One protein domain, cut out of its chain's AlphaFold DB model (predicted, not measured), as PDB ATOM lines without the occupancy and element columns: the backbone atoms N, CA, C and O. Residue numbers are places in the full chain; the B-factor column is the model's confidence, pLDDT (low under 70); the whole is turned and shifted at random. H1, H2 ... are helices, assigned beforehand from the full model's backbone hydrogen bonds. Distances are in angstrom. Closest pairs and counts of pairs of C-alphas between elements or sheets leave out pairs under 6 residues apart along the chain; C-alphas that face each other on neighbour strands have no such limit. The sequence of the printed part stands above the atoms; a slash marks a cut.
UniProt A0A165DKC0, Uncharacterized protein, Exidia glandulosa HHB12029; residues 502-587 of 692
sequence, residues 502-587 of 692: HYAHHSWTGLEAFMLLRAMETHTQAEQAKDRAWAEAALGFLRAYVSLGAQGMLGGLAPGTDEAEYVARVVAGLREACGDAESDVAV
ATOM      1  N   HIS A 502      36.585 -20.916 -50.633       83.75
ATOM      2  CA  HIS A 502      37.347 -19.689 -50.414       83.75
ATOM      3  C   HIS A 502      36.909 -18.886 -49.183       83.75
ATOM      4  O   HIS A 502      37.674 -18.040 -48.713       83.75
ATOM      5  N   TYR A 503      35.710 -19.134 -48.658       80.94
ATOM      6  CA  TYR A 503      35.171 -18.458 -47.476       80.94
ATOM      7  C   TYR A 503      35.394 -19.260 -46.191       80.94
ATOM      8  O   TYR A 503      35.696 -18.656 -45.156       80.94
ATOM      9  N   ALA A 504      35.352 -20.594 -46.279       72.94
ATOM     10  CA  ALA A 504      35.553 -21.511 -45.155       72.94
ATOM     11  C   ALA A 504      36.901 -21.288 -44.442       72.94
ATOM     12  O   ALA A 504      36.962 -21.174 -43.221       72.94
ATOM     13  N   HIS A 505      37.988 -21.104 -45.203       72.25
ATOM     14  CA  HIS A 505      39.327 -20.850 -44.646       72.25
ATOM     15  C   HIS A 505      39.463 -19.524 -43.877       72.25
ATOM     16  O   HIS A 505      40.467 -19.309 -43.198       72.25
ATOM     17  N   HIS A 506      38.506 -18.605 -44.013       66.88
ATOM     18  CA  HIS A 506      38.581 -17.253 -43.458       66.88
ATOM     19  C   HIS A 506      37.481 -16.949 -42.433       66.88
ATOM     20  O   HIS A 506      37.297 -15.781 -42.087       66.88
ATOM     21  N   SER A 507      36.762 -17.973 -41.957       71.75
ATOM     22  CA  SER A 507      35.692 -17.841 -40.954       71.75
ATOM     23  C   SER A 507      34.575 -16.877 -41.380       71.75
ATOM     24  O   SER A 507      33.967 -16.200 -40.555       71.75
ATOM     25  N   TRP A 508      34.307 -16.778 -42.686       76.38
ATOM     26  CA  TRP A 508      33.204 -15.984 -43.241       76.38
ATOM     27  C   TRP A 508      31.963 -16.856 -43.416       76.38
ATOM     28  O   TRP A 508      31.406 -16.958 -44.511       76.38
ATOM     29  N   THR A 509      31.537 -17.481 -42.323       79.00
ATOM     30  CA  THR A 509      30.485 -18.506 -42.288       79.00
ATOM     31  C   THR A 509      29.167 -18.031 -42.897       79.00
ATOM     32  O   THR A 509      28.529 -18.792 -43.615       79.00
ATOM     33  N   GLY A 510      28.776 -16.764 -42.719       77.88
ATOM     34  CA  GLY A 510      27.543 -16.235 -43.326       77.88
ATOM     35  C   GLY A 510      27.584 -16.159 -44.860       77.88
ATOM     36  O   GLY A 510      26.595 -16.452 -45.529       77.88
ATOM     37  N   LEU A 511      28.736 -15.799 -45.440       78.62
ATOM     38  CA  LEU A 511      28.910 -15.783 -46.899       78.62
ATOM     39  C   LEU A 511      29.069 -17.197 -47.454       78.62
ATOM     40  O   LEU A 511      28.505 -17.491 -48.502       78.62
ATOM     41  N   GLU A 512      29.803 -18.063 -46.751       84.56
ATOM     42  CA  GLU A 512      29.910 -19.490 -47.074       84.56
ATOM     43  C   GLU A 512      28.517 -20.121 -47.161       84.56
ATOM     44  O   GLU A 512      28.159 -20.674 -48.199       84.56
ATOM     45  N   ALA A 513      27.699 -19.944 -46.124       83.00
ATOM     46  CA  ALA A 513      26.363 -20.510 -46.072       83.00
ATOM     47  C   ALA A 513      25.436 -19.944 -47.155       83.00
ATOM     48  O   ALA A 513      24.677 -20.696 -47.758       83.00
ATOM     49  N   PHE A 514      25.529 -18.645 -47.467       83.00
ATOM     50  CA  PHE A 514      24.777 -18.068 -48.584       83.00
ATOM     51  C   PHE A 514      25.171 -18.674 -49.937       83.00
ATOM     52  O   PHE A 514      24.305 -18.937 -50.768       83.00
ATOM     53  N   MET A 515      26.466 -18.891 -50.182       86.81
ATOM     54  CA  MET A 515      26.914 -19.490 -51.444       86.81
ATOM     55  C   MET A 515      26.515 -20.965 -51.542       86.81
ATOM     56  O   MET A 515      26.084 -21.387 -52.609       86.81
ATOM     57  N   LEU A 516      26.588 -21.716 -50.436       87.50
ATOM     58  CA  LEU A 516      26.120 -23.105 -50.360       87.50
ATOM     59  C   LEU A 516      24.608 -23.204 -50.578       87.50
ATOM     60  O   LEU A 516      24.155 -24.040 -51.355       87.50
ATOM     61  N   LEU A 517      23.838 -22.292 -49.978       85.44
ATOM     62  CA  LEU A 517      22.402 -22.162 -50.217       85.44
ATOM     63  C   LEU A 517      22.105 -21.988 -51.711       85.44
ATOM     64  O   LEU A 517      21.303 -22.729 -52.275       85.44
ATOM     65  N   ARG A 518      22.790 -21.048 -52.374       85.75
ATOM     66  CA  ARG A 518      22.618 -20.824 -53.815       85.75
ATOM     67  C   ARG A 518      23.065 -22.020 -54.651       85.75
ATOM     68  O   ARG A 518      22.377 -22.347 -55.614       85.75
ATOM     69  N   ALA A 519      24.155 -22.693 -54.290       86.62
ATOM     70  CA  ALA A 519      24.590 -23.911 -54.971       86.62
ATOM     71  C   ALA A 519      23.487 -24.984 -54.927       86.62
ATOM     72  O   ALA A 519      23.052 -25.447 -55.978       86.62
ATOM     73  N   MET A 520      22.933 -25.274 -53.743       85.69
ATOM     74  CA  MET A 520      21.840 -26.242 -53.585       85.69
ATOM     75  C   MET A 520      20.573 -25.850 -54.359       85.69
ATOM     76  O   MET A 520      19.988 -26.687 -55.042       85.69
ATOM     77  N   GLU A 521      20.145 -24.584 -54.287       83.00
ATOM     78  CA  GLU A 521      18.968 -24.101 -55.024       83.00
ATOM     79  C   GLU A 521      19.149 -24.239 -56.541       83.00
ATOM     80  O   GLU A 521      18.254 -24.723 -57.235       83.00
ATOM     81  N   THR A 522      20.307 -23.820 -57.063       83.94
ATOM     82  CA  THR A 522      20.598 -23.894 -58.503       83.94
ATOM     83  C   THR A 522      20.753 -25.325 -58.999       83.94
ATOM     84  O   THR A 522      20.340 -25.612 -60.119       83.94
ATOM     85  N   HIS A 523      21.275 -26.225 -58.166       81.62
ATOM     86  CA  HIS A 523      21.359 -27.652 -58.452       81.62
ATOM     87  C   HIS A 523      19.965 -28.281 -58.601       81.62
ATOM     88  O   HIS A 523      19.680 -28.928 -59.607       81.62
ATOM     89  N   THR A 524      19.053 -28.016 -57.657       79.25
ATOM     90  CA  THR A 524      17.658 -28.485 -57.738       79.25
ATOM     91  C   THR A 524      16.932 -27.895 -58.954       79.25
ATOM     92  O   THR A 524      16.208 -28.598 -59.651       79.25
ATOM     93  N   GLN A 525      17.148 -26.610 -59.260       78.75
ATOM     94  CA  GLN A 525      16.556 -25.948 -60.434       78.75
ATOM     95  C   GLN A 525      17.160 -26.396 -61.771       78.75
ATOM     96  O   GLN A 525      16.573 -26.148 -62.823       78.75
ATOM     97  N   ALA A 526      18.343 -27.009 -61.765       76.69
ATOM     98  CA  ALA A 526      18.955 -27.596 -62.951       76.69
ATOM     99  C   ALA A 526      18.401 -28.997 -63.274       76.69
ATOM    100  O   ALA A 526      18.892 -29.612 -64.216       76.69
ATOM    101  N   GLU A 527      17.421 -29.493 -62.502       73.50
ATOM    102  CA  GLU A 527      16.869 -30.857 -62.594       73.50
ATOM    103  C   GLU A 527      17.956 -31.946 -62.509       73.50
ATOM    104  O   GLU A 527      17.808 -33.051 -63.028       73.50
ATOM    105  N   GLN A 528      19.075 -31.635 -61.848       69.31
ATOM    106  CA  GLN A 528      20.126 -32.604 -61.571       69.31
ATOM    107  C   GLN A 528      19.668 -33.504 -60.418       69.31
ATOM    108  O   GLN A 528      19.176 -33.003 -59.402       69.31
ATOM    109  N   ALA A 529      19.828 -34.823 -60.571       71.38
ATOM    110  CA  ALA A 529      19.607 -35.775 -59.482       71.38
ATOM    111  C   ALA A 529      20.477 -35.371 -58.292       71.38
ATOM    112  O   ALA A 529      21.630 -35.005 -58.512       71.38
ATOM    113  N   LYS A 530      19.929 -35.392 -57.069       74.69
ATOM    114  CA  LYS A 530      20.663 -35.010 -55.855       74.69
ATOM    115  C   LYS A 530      21.847 -35.956 -55.672       74.69
ATOM    116  O   LYS A 530      21.706 -37.047 -55.141       74.69
ATOM    117  N   ASP A 531      22.992 -35.538 -56.181       77.81
ATOM    118  CA  ASP A 531      24.199 -36.336 -56.237       77.81
ATOM    119  C   ASP A 531      25.075 -36.074 -55.004       77.81
ATOM    120  O   ASP A 531      24.744 -35.299 -54.098       77.81
ATOM    121  N   ARG A 532      26.247 -36.710 -54.982       80.75
ATOM    122  CA  ARG A 532      27.241 -36.512 -53.927       80.75
ATOM    123  C   ARG A 532      27.621 -35.035 -53.739       80.75
ATOM    124  O   ARG A 532      27.845 -34.610 -52.608       80.75
ATOM    125  N   ALA A 533      27.684 -34.246 -54.813       80.12
ATOM    126  CA  ALA A 533      28.062 -32.838 -54.724       80.12
ATOM    127  C   ALA A 533      26.971 -32.004 -54.032       80.12
ATOM    128  O   ALA A 533      27.284 -31.099 -53.253       80.12
ATOM    129  N   TRP A 534      25.696 -32.335 -54.257       87.12
ATOM    130  CA  TRP A 534      24.587 -31.747 -53.509       87.12
ATOM    131  C   TRP A 534      24.650 -32.108 -52.018       87.12
ATOM    132  O   TRP A 534      24.516 -31.220 -51.172       87.12
ATOM    133  N   ALA A 535      24.913 -33.378 -51.687       86.44
ATOM    134  CA  ALA A 535      25.036 -33.843 -50.303       86.44
ATOM    135  C   ALA A 535      26.181 -33.138 -49.549       86.44
ATOM    136  O   ALA A 535      25.991 -32.658 -48.430       86.44
ATOM    137  N   GLU A 536      27.348 -32.987 -50.182       86.81
ATOM    138  CA  GLU A 536      28.487 -32.248 -49.620       86.81
ATOM    139  C   GLU A 536      28.146 -30.766 -49.373       86.81
ATOM    140  O   GLU A 536      28.501 -30.203 -48.330       86.81
ATOM    141  N   ALA A 537      27.411 -30.127 -50.291       87.31
ATOM    142  CA  ALA A 537      26.954 -28.750 -50.118       87.31
ATOM    143  C   ALA A 537      25.929 -28.608 -48.976       87.31
ATOM    144  O   ALA A 537      26.002 -27.645 -48.206       87.31
ATOM    145  N   ALA A 538      25.015 -29.573 -48.836       88.75
ATOM    146  CA  ALA A 538      24.025 -29.626 -47.764       88.75
ATOM    147  C   ALA A 538      24.678 -29.799 -46.387       88.75
ATOM    148  O   ALA A 538      24.397 -29.019 -45.476       88.75
ATOM    149  N   LEU A 539      25.617 -30.739 -46.250       89.06
ATOM    150  CA  LEU A 539      26.406 -30.927 -45.028       89.06
ATOM    151  C   LEU A 539      27.191 -29.657 -44.668       89.06
ATOM    152  O   LEU A 539      27.140 -29.176 -43.535       89.06
ATOM    153  N   GLY A 540      27.862 -29.040 -45.647       88.19
ATOM    154  CA  GLY A 540      28.556 -27.767 -45.445       88.19
ATOM    155  C   GLY A 540      27.620 -26.647 -44.974       88.19
ATOM    156  O   GLY A 540      27.982 -25.865 -44.089       88.19
ATOM    157  N   PHE A 541      26.410 -26.574 -45.537       88.81
ATOM    158  CA  PHE A 541      25.405 -25.582 -45.161       88.81
ATOM    159  C   PHE A 541      24.931 -25.793 -43.722       88.81
ATOM    160  O   PHE A 541      24.902 -24.828 -42.960       88.81
ATOM    161  N   LEU A 542      24.622 -27.033 -43.329       88.88
ATOM    162  CA  LEU A 542      24.199 -27.368 -41.966       88.88
ATOM    163  C   LEU A 542      25.296 -27.047 -40.944       88.88
ATOM    164  O   LEU A 542      25.013 -26.440 -39.910       88.88
ATOM    165  N   ARG A 543      26.564 -27.345 -41.253       88.31
ATOM    166  CA  ARG A 543      27.706 -26.941 -40.417       88.31
ATOM    167  C   ARG A 543      27.768 -25.425 -40.229       88.31
ATOM    168  O   ARG A 543      27.930 -24.938 -39.106       88.31
ATOM    169  N   ALA A 544      27.665 -24.672 -41.325       85.69
ATOM    170  CA  ALA A 544      27.734 -23.214 -41.288       85.69
ATOM    171  C   ALA A 544      26.526 -22.606 -40.552       85.69
ATOM    172  O   ALA A 544      26.697 -21.660 -39.784       85.69
ATOM    173  N   TYR A 545      25.339 -23.190 -40.728       84.31
ATOM    174  CA  TYR A 545      24.107 -22.835 -40.028       84.31
ATOM    175  C   TYR A 545      24.256 -22.983 -38.508       84.31
ATOM    176  O   TYR A 545      24.022 -22.025 -37.774       84.31
ATOM    177  N   VAL A 546      24.741 -24.138 -38.035       86.19
ATOM    178  CA  VAL A 546      24.972 -24.372 -36.599       86.19
ATOM    179  C   VAL A 546      26.014 -23.402 -36.037       86.19
ATOM    180  O   VAL A 546      25.821 -22.836 -34.964       86.19
ATOM    181  N   SER A 547      27.089 -23.147 -36.790       83.00
ATOM    182  CA  SER A 547      28.177 -22.251 -36.369       83.00
ATOM    183  C   SER A 547      27.745 -20.787 -36.208       83.00
ATOM    184  O   SER A 547      28.337 -20.055 -35.417       83.00
ATOM    185  N   LEU A 548      26.745 -20.333 -36.969       76.94
ATOM    186  CA  LEU A 548      26.206 -18.967 -36.893       76.94
ATOM    187  C   LEU A 548      25.172 -18.799 -35.767       76.94
ATOM    188  O   LEU A 548      24.912 -17.673 -35.340       76.94
ATOM    189  N   GLY A 549      24.617 -19.905 -35.263       69.88
ATOM    190  CA  GLY A 549      23.542 -19.915 -34.275       69.88
ATOM    191  C   GLY A 549      22.210 -19.396 -34.831       69.88
ATOM    192  O   GLY A 549      22.110 -18.980 -35.984       69.88
ATOM    193  N   ALA A 550      21.170 -19.369 -33.989       53.50
ATOM    194  CA  ALA A 550      19.807 -18.925 -34.329       53.50
ATOM    195  C   ALA A 550      19.680 -17.428 -34.720       53.50
ATOM    196  O   ALA A 550      18.588 -16.861 -34.722       53.50
ATOM    197  N   GLN A 551      20.787 -16.747 -35.034       53.06
ATOM    198  CA  GLN A 551      20.776 -15.395 -35.583       53.06
ATOM    199  C   GLN A 551      20.416 -15.425 -37.077       53.06
ATOM    200  O   GLN A 551      21.275 -15.286 -37.942       53.06
ATOM    201  N   GLY A 552      19.118 -15.573 -37.361       54.38
ATOM    202  CA  GLY A 552      18.429 -15.031 -38.543       54.38
ATOM    203  C   GLY A 552      19.095 -15.258 -39.901       54.38
ATOM    204  O   GLY A 552      19.164 -14.335 -40.718       54.38
ATOM    205  N   MET A 553      19.591 -16.471 -40.140       57.72
ATOM    206  CA  MET A 553      20.239 -16.863 -41.390       57.72
ATOM    207  C   MET A 553      19.264 -16.853 -42.570       57.72
ATOM    208  O   MET A 553      19.588 -16.325 -43.629       57.72
ATOM    209  N   LEU A 554      18.049 -17.378 -42.409       54.47
ATOM    210  CA  LEU A 554      17.092 -17.506 -43.512       54.47
ATOM    211  C   LEU A 554      16.178 -16.282 -43.619       54.47
ATOM    212  O   LEU A 554      15.847 -15.877 -44.734       54.47
ATOM    213  N   GLY A 555      15.892 -15.599 -42.504       48.72
ATOM    214  CA  GLY A 555      15.162 -14.323 -42.505       48.72
ATOM    215  C   GLY A 555      15.790 -13.224 -43.384       48.72
ATOM    216  O   GLY A 555      15.071 -12.388 -43.934       48.72
ATOM    217  N   GLY A 556      17.118 -13.240 -43.574       51.28
ATOM    218  CA  GLY A 556      17.836 -12.343 -44.492       51.28
ATOM    219  C   GLY A 556      18.051 -12.889 -45.913       51.28
ATOM    220  O   GLY A 556      18.244 -12.102 -46.843       51.28
ATOM    221  N   LEU A 557      18.022 -14.214 -46.097       50.34
ATOM    222  CA  LEU A 557      18.379 -14.886 -47.355       50.34
ATOM    223  C   LEU A 557      17.159 -15.303 -48.198       50.34
ATOM    224  O   LEU A 557      17.248 -15.288 -49.429       50.34
ATOM    225  N   ALA A 558      16.022 -15.595 -47.558       52.00
ATOM    226  CA  ALA A 558      14.757 -15.984 -48.181       52.00
ATOM    227  C   ALA A 558      13.553 -15.454 -47.358       52.00
ATOM    228  O   ALA A 558      12.995 -16.172 -46.524       52.00
ATOM    229  N   PRO A 559      13.141 -14.185 -47.563       52.16
ATOM    230  CA  PRO A 559      12.090 -13.561 -46.763       52.16
ATOM    231  C   PRO A 559      10.760 -14.320 -46.877       52.16
ATOM    232  O   PRO A 559      10.251 -14.503 -47.980       52.16
ATOM    233  N   GLY A 560      10.194 -14.716 -45.731       57.56
ATOM    234  CA  GLY A 560       8.920 -15.443 -45.640       57.56
ATOM    235  C   GLY A 560       9.035 -16.970 -45.601       57.56
ATOM    236  O   GLY A 560       8.005 -17.636 -45.610       57.56
ATOM    237  N   THR A 561      10.251 -17.518 -45.555       65.00
ATOM    238  CA  THR A 561      10.480 -18.965 -45.414       65.00
ATOM    239  C   THR A 561      10.611 -19.315 -43.938       65.00
ATOM    240  O   THR A 561      11.391 -18.673 -43.236       65.00
ATOM    241  N   ASP A 562       9.862 -20.313 -43.472       76.56
ATOM    242  CA  ASP A 562      10.052 -20.870 -42.135       76.56
ATOM    243  C   ASP A 562      11.424 -21.560 -42.067       76.56
ATOM    244  O   ASP A 562      11.753 -22.412 -42.902       76.56
ATOM    245  N   GLU A 563      12.251 -21.142 -41.107       75.19
ATOM    246  CA  GLU A 563      13.620 -21.632 -40.961       75.19
ATOM    247  C   GLU A 563      13.636 -23.133 -40.641       75.19
ATOM    248  O   GLU A 563      14.449 -23.872 -41.201       75.19
ATOM    249  N   ALA A 564      12.694 -23.594 -39.813       80.06
ATOM    250  CA  ALA A 564      12.574 -24.996 -39.428       80.06
ATOM    251  C   ALA A 564      12.156 -25.871 -40.618       80.06
ATOM    252  O   ALA A 564      12.773 -26.901 -40.888       80.06
ATOM    253  N   GLU A 565      11.169 -25.417 -41.396       83.69
ATOM    254  CA  GLU A 565      10.693 -26.120 -42.594       83.69
ATOM    255  C   GLU A 565      11.778 -26.205 -43.677       83.69
ATOM    256  O   GLU A 565      11.880 -27.191 -44.413       83.69
ATOM    257  N   TYR A 566      12.593 -25.160 -43.823       83.12
ATOM    258  CA  TYR A 566      13.685 -25.174 -44.789       83.12
ATOM    259  C   TYR A 566      14.781 -26.164 -44.386       83.12
ATOM    260  O   TYR A 566      15.192 -26.984 -45.206       83.12
ATOM    261  N   VAL A 567      15.230 -26.128 -43.127       86.38
ATOM    262  CA  VAL A 567      16.257 -27.061 -42.639       86.38
ATOM    263  C   VAL A 567      15.752 -28.506 -42.704       86.38
ATOM    264  O   VAL A 567      16.483 -29.365 -43.193       86.38
ATOM    265  N   ALA A 568      14.487 -28.763 -42.353       87.44
ATOM    266  CA  ALA A 568      13.866 -30.080 -42.502       87.44
ATOM    267  C   ALA A 568      13.907 -30.588 -43.955       87.44
ATOM    268  O   ALA A 568      14.237 -31.746 -44.203       87.44
ATOM    269  N   ARG A 569      13.643 -29.715 -44.940       87.00
ATOM    270  CA  ARG A 569      13.754 -30.060 -46.370       87.00
ATOM    271  C   ARG A 569      15.183 -30.385 -46.798       87.00
ATOM    272  O   ARG A 569      15.371 -31.279 -47.621       87.00
ATOM    273  N   VAL A 570      16.181 -29.683 -46.259       88.12
ATOM    274  CA  VAL A 570      17.598 -29.978 -46.530       88.12
ATOM    275  C   VAL A 570      17.979 -31.344 -45.953       88.12
ATOM    276  O   VAL A 570      18.579 -32.141 -46.667       88.12
ATOM    277  N   VAL A 571      17.576 -31.649 -44.715       89.25
ATOM    278  CA  VAL A 571      17.823 -32.954 -44.071       89.25
ATOM    279  C   VAL A 571      17.132 -34.091 -44.832       89.25
ATOM    280  O   VAL A 571      17.767 -35.094 -45.144       89.25
ATOM    281  N   ALA A 572      15.866 -33.918 -45.219       86.94
ATOM    282  CA  ALA A 572      15.153 -34.903 -46.036       86.94
ATOM    283  C   ALA A 572      15.830 -35.116 -47.400       86.94
ATOM    284  O   ALA A 572      15.977 -36.247 -47.859       86.94
ATOM    285  N   GLY A 573      16.291 -34.034 -48.036       85.88
ATOM    286  CA  GLY A 573      17.036 -34.120 -49.285       85.88
ATOM    287  C   GLY A 573      18.397 -34.799 -49.143       85.88
ATOM    288  O   GLY A 573      18.824 -35.450 -50.088       85.88
ATOM    289  N   LEU A 574      19.050 -34.687 -47.982       87.31
ATOM    290  CA  LEU A 574      20.295 -35.398 -47.693       87.31
ATOM    291  C   LEU A 574      20.050 -36.907 -47.594       87.31
ATOM    292  O   LEU A 574      20.815 -37.670 -48.171       87.31
ATOM    293  N   ARG A 575      18.953 -37.333 -46.948       84.31
ATOM    294  CA  ARG A 575      18.557 -38.753 -46.895       84.31
ATOM    295  C   ARG A 575      18.306 -39.323 -48.295       84.31
ATOM    296  O   ARG A 575      18.757 -40.421 -48.587       84.31
ATOM    297  N   GLU A 576      17.642 -38.562 -49.166       83.25
ATOM    298  CA  GLU A 576      17.424 -38.942 -50.571       83.25
ATOM    299  C   GLU A 576      18.746 -39.043 -51.350       83.25
ATOM    300  O   GLU A 576      19.010 -40.060 -51.978       83.25
ATOM    301  N   ALA A 577      19.609 -38.025 -51.250       82.31
ATOM    302  CA  ALA A 577      20.890 -37.988 -51.958       82.31
ATOM    303  C   ALA A 577      21.846 -39.117 -51.534       82.31
ATOM    304  O   ALA A 577      22.592 -39.649 -52.352       82.31
ATOM    305  N   CYS A 578      21.837 -39.471 -50.245       78.62
ATOM    306  CA  CYS A 578      22.647 -40.559 -49.705       78.62
ATOM    307  C   CYS A 578      22.033 -41.941 -49.966       78.62
ATOM    308  O   CYS A 578      22.782 -42.904 -50.088       78.62
ATOM    309  N   GLY A 579      20.705 -42.053 -50.080       73.81
ATOM    310  CA  GLY A 579      20.029 -43.319 -50.387       73.81
ATOM    311  C   GLY A 579      20.394 -43.884 -51.763       73.81
ATOM    312  O   GLY A 579      20.462 -45.099 -51.928       73.81
ATOM    313  N   ASP A 580      20.696 -43.004 -52.721       68.50
ATOM    314  CA  ASP A 580      21.131 -43.361 -54.076       68.50
ATOM    315  C   ASP A 580      22.671 -43.423 -54.229       68.50
ATOM    316  O   ASP A 580      23.184 -43.612 -55.335       68.50
ATOM    317  N   ALA A 581      23.440 -43.240 -53.147       70.12
ATOM    318  CA  ALA A 581      24.899 -43.189 -53.214       70.12
ATOM    319  C   ALA A 581      25.532 -44.590 -53.336       70.12
ATOM    320  O   ALA A 581      25.202 -45.513 -52.599       70.12
ATOM    321  N   GLU A 582      26.517 -44.739 -54.230       66.19
ATOM    322  CA  GLU A 582      27.236 -46.012 -54.447       66.19
ATOM    323  C   GLU A 582      28.176 -46.407 -53.288       66.19
ATOM    324  O   GLU A 582      28.661 -47.537 -53.240       66.19
ATOM    325  N   SER A 583      28.487 -45.473 -52.382       75.00
ATOM    326  CA  SER A 583      29.459 -45.655 -51.301       75.00
ATOM    327  C   SER A 583      29.105 -44.814 -50.081       75.00
ATOM    328  O   SER A 583      28.758 -43.639 -50.241       75.00
ATOM    329  N   ASP A 584      29.346 -45.358 -48.892       76.44
ATOM    330  CA  ASP A 584      29.202 -44.633 -47.631       76.44
ATOM    331  C   ASP A 584      30.119 -43.398 -47.569       76.44
ATOM    332  O   ASP A 584      31.263 -43.399 -48.042       76.44
ATOM    333  N   VAL A 585      29.601 -42.314 -46.988       76.56
ATOM    334  CA  VAL A 585      30.335 -41.061 -46.775       76.56
ATOM    335  C   VAL A 585      30.442 -40.805 -45.278       76.56
ATOM    336  O   VAL A 585      29.486 -40.348 -44.659       76.56
ATOM    337  N   ALA A 586      31.618 -41.062 -44.709       81.56
ATOM    338  CA  ALA A 586      31.898 -40.746 -43.313       81.56
ATOM    339  C   ALA A 586      32.051 -39.226 -43.114       81.56
ATOM    340  O   ALA A 586      32.838 -38.568 -43.808       81.56
ATOM    341  N   VAL A 587      31.308 -38.666 -42.157       83.00
ATOM    342  CA  VAL A 587      31.366 -37.248 -41.779       83.00
ATOM    343  C   VAL A 587      31.716 -37.151 -40.303       83.00
ATOM    344  O   VAL A 587      30.862 -37.322 -39.439       83.00
TER     345      VAL A 587
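This is residues 502 to 587 of the 692 residues of an uncharacterized protein of Exidia glandulosa HHB12029 (UniProt A0A165DKC0). What does the model look like at first sight? H2 is in the middle of three long helices, with H1 packed on one side of it and H4 on another, both running opposite to H2 and without contact between H1 and H4. The short helix H3 is at one end, near the beginnings of H1 and H4. What is it made of, and how large is it? The printed part has 86 residues with four named helices, in the order H1, H2, H3, H4, and no named strand, and its class is all helix. It is compact, with a radius of gyration of the C-alphas of 12.9 A and spans of 36 by 30 by 21 A.

Where are the longest helices? H2 is residues 532 to 548, 24.5 A from C-alpha 532 at (27.241, -36.512, -53.927) to C-alpha 548. H1 is residues 509 to 525, 24.1 A long, and begins with C-alpha 509 at (30.485, -18.506, -42.288). H4 is residues 563 to 579, 24.5 A long, and ends with C-alpha 579 at (20.029, -43.319, -50.387). Where is the short helix? H3 is residues 553 to 557, 6.6 A from first to last C-alpha.

What touches H2? H1 touches it, with Ala 513 and Phe 541 as the closest C-alphas at 5.2 A; the two form a helical hairpin and run opposite ways at a shallow tilt of 33 degrees, only just short of steep. H4 touches it too, with Ala 535 and Leu 574 as the closest C-alphas at 5.6 A; they run opposite ways at a shallow tilt of 32 degrees, only just short of steep. How do the others stand? H1 and H4 are apart. H3 is close to H1, H2 and H4 but not clearly touching any of them: the closest C-alphas are those of Phe 514 and Leu 557 at 7.3 A, of Tyr 545 and Met 553 at 7.2 A, and of Leu 554 and Glu 563 at 6.0 A. What do the helix backbones show? In H1, H2 and H4 every O i to N i+4 pair is within hydrogen-bond range; in H3 0 of 1 is, and 1 of 2 O i to N i+3 pairs.

How far does it reach? The two C-alphas farthest apart are those of Gly 560 and Ser 583, at 37.0 A. Is the printed part continuous? It runs from residue 502 to 587 without a cut; the links H2 to H3 and H3 to H4 are tight, and the link H1 to H2 is short. Where is confidence low? The mean pLDDT of the printed part is 77.3, and 17 residues are under 70, among them residues 549 to 561, which include H3.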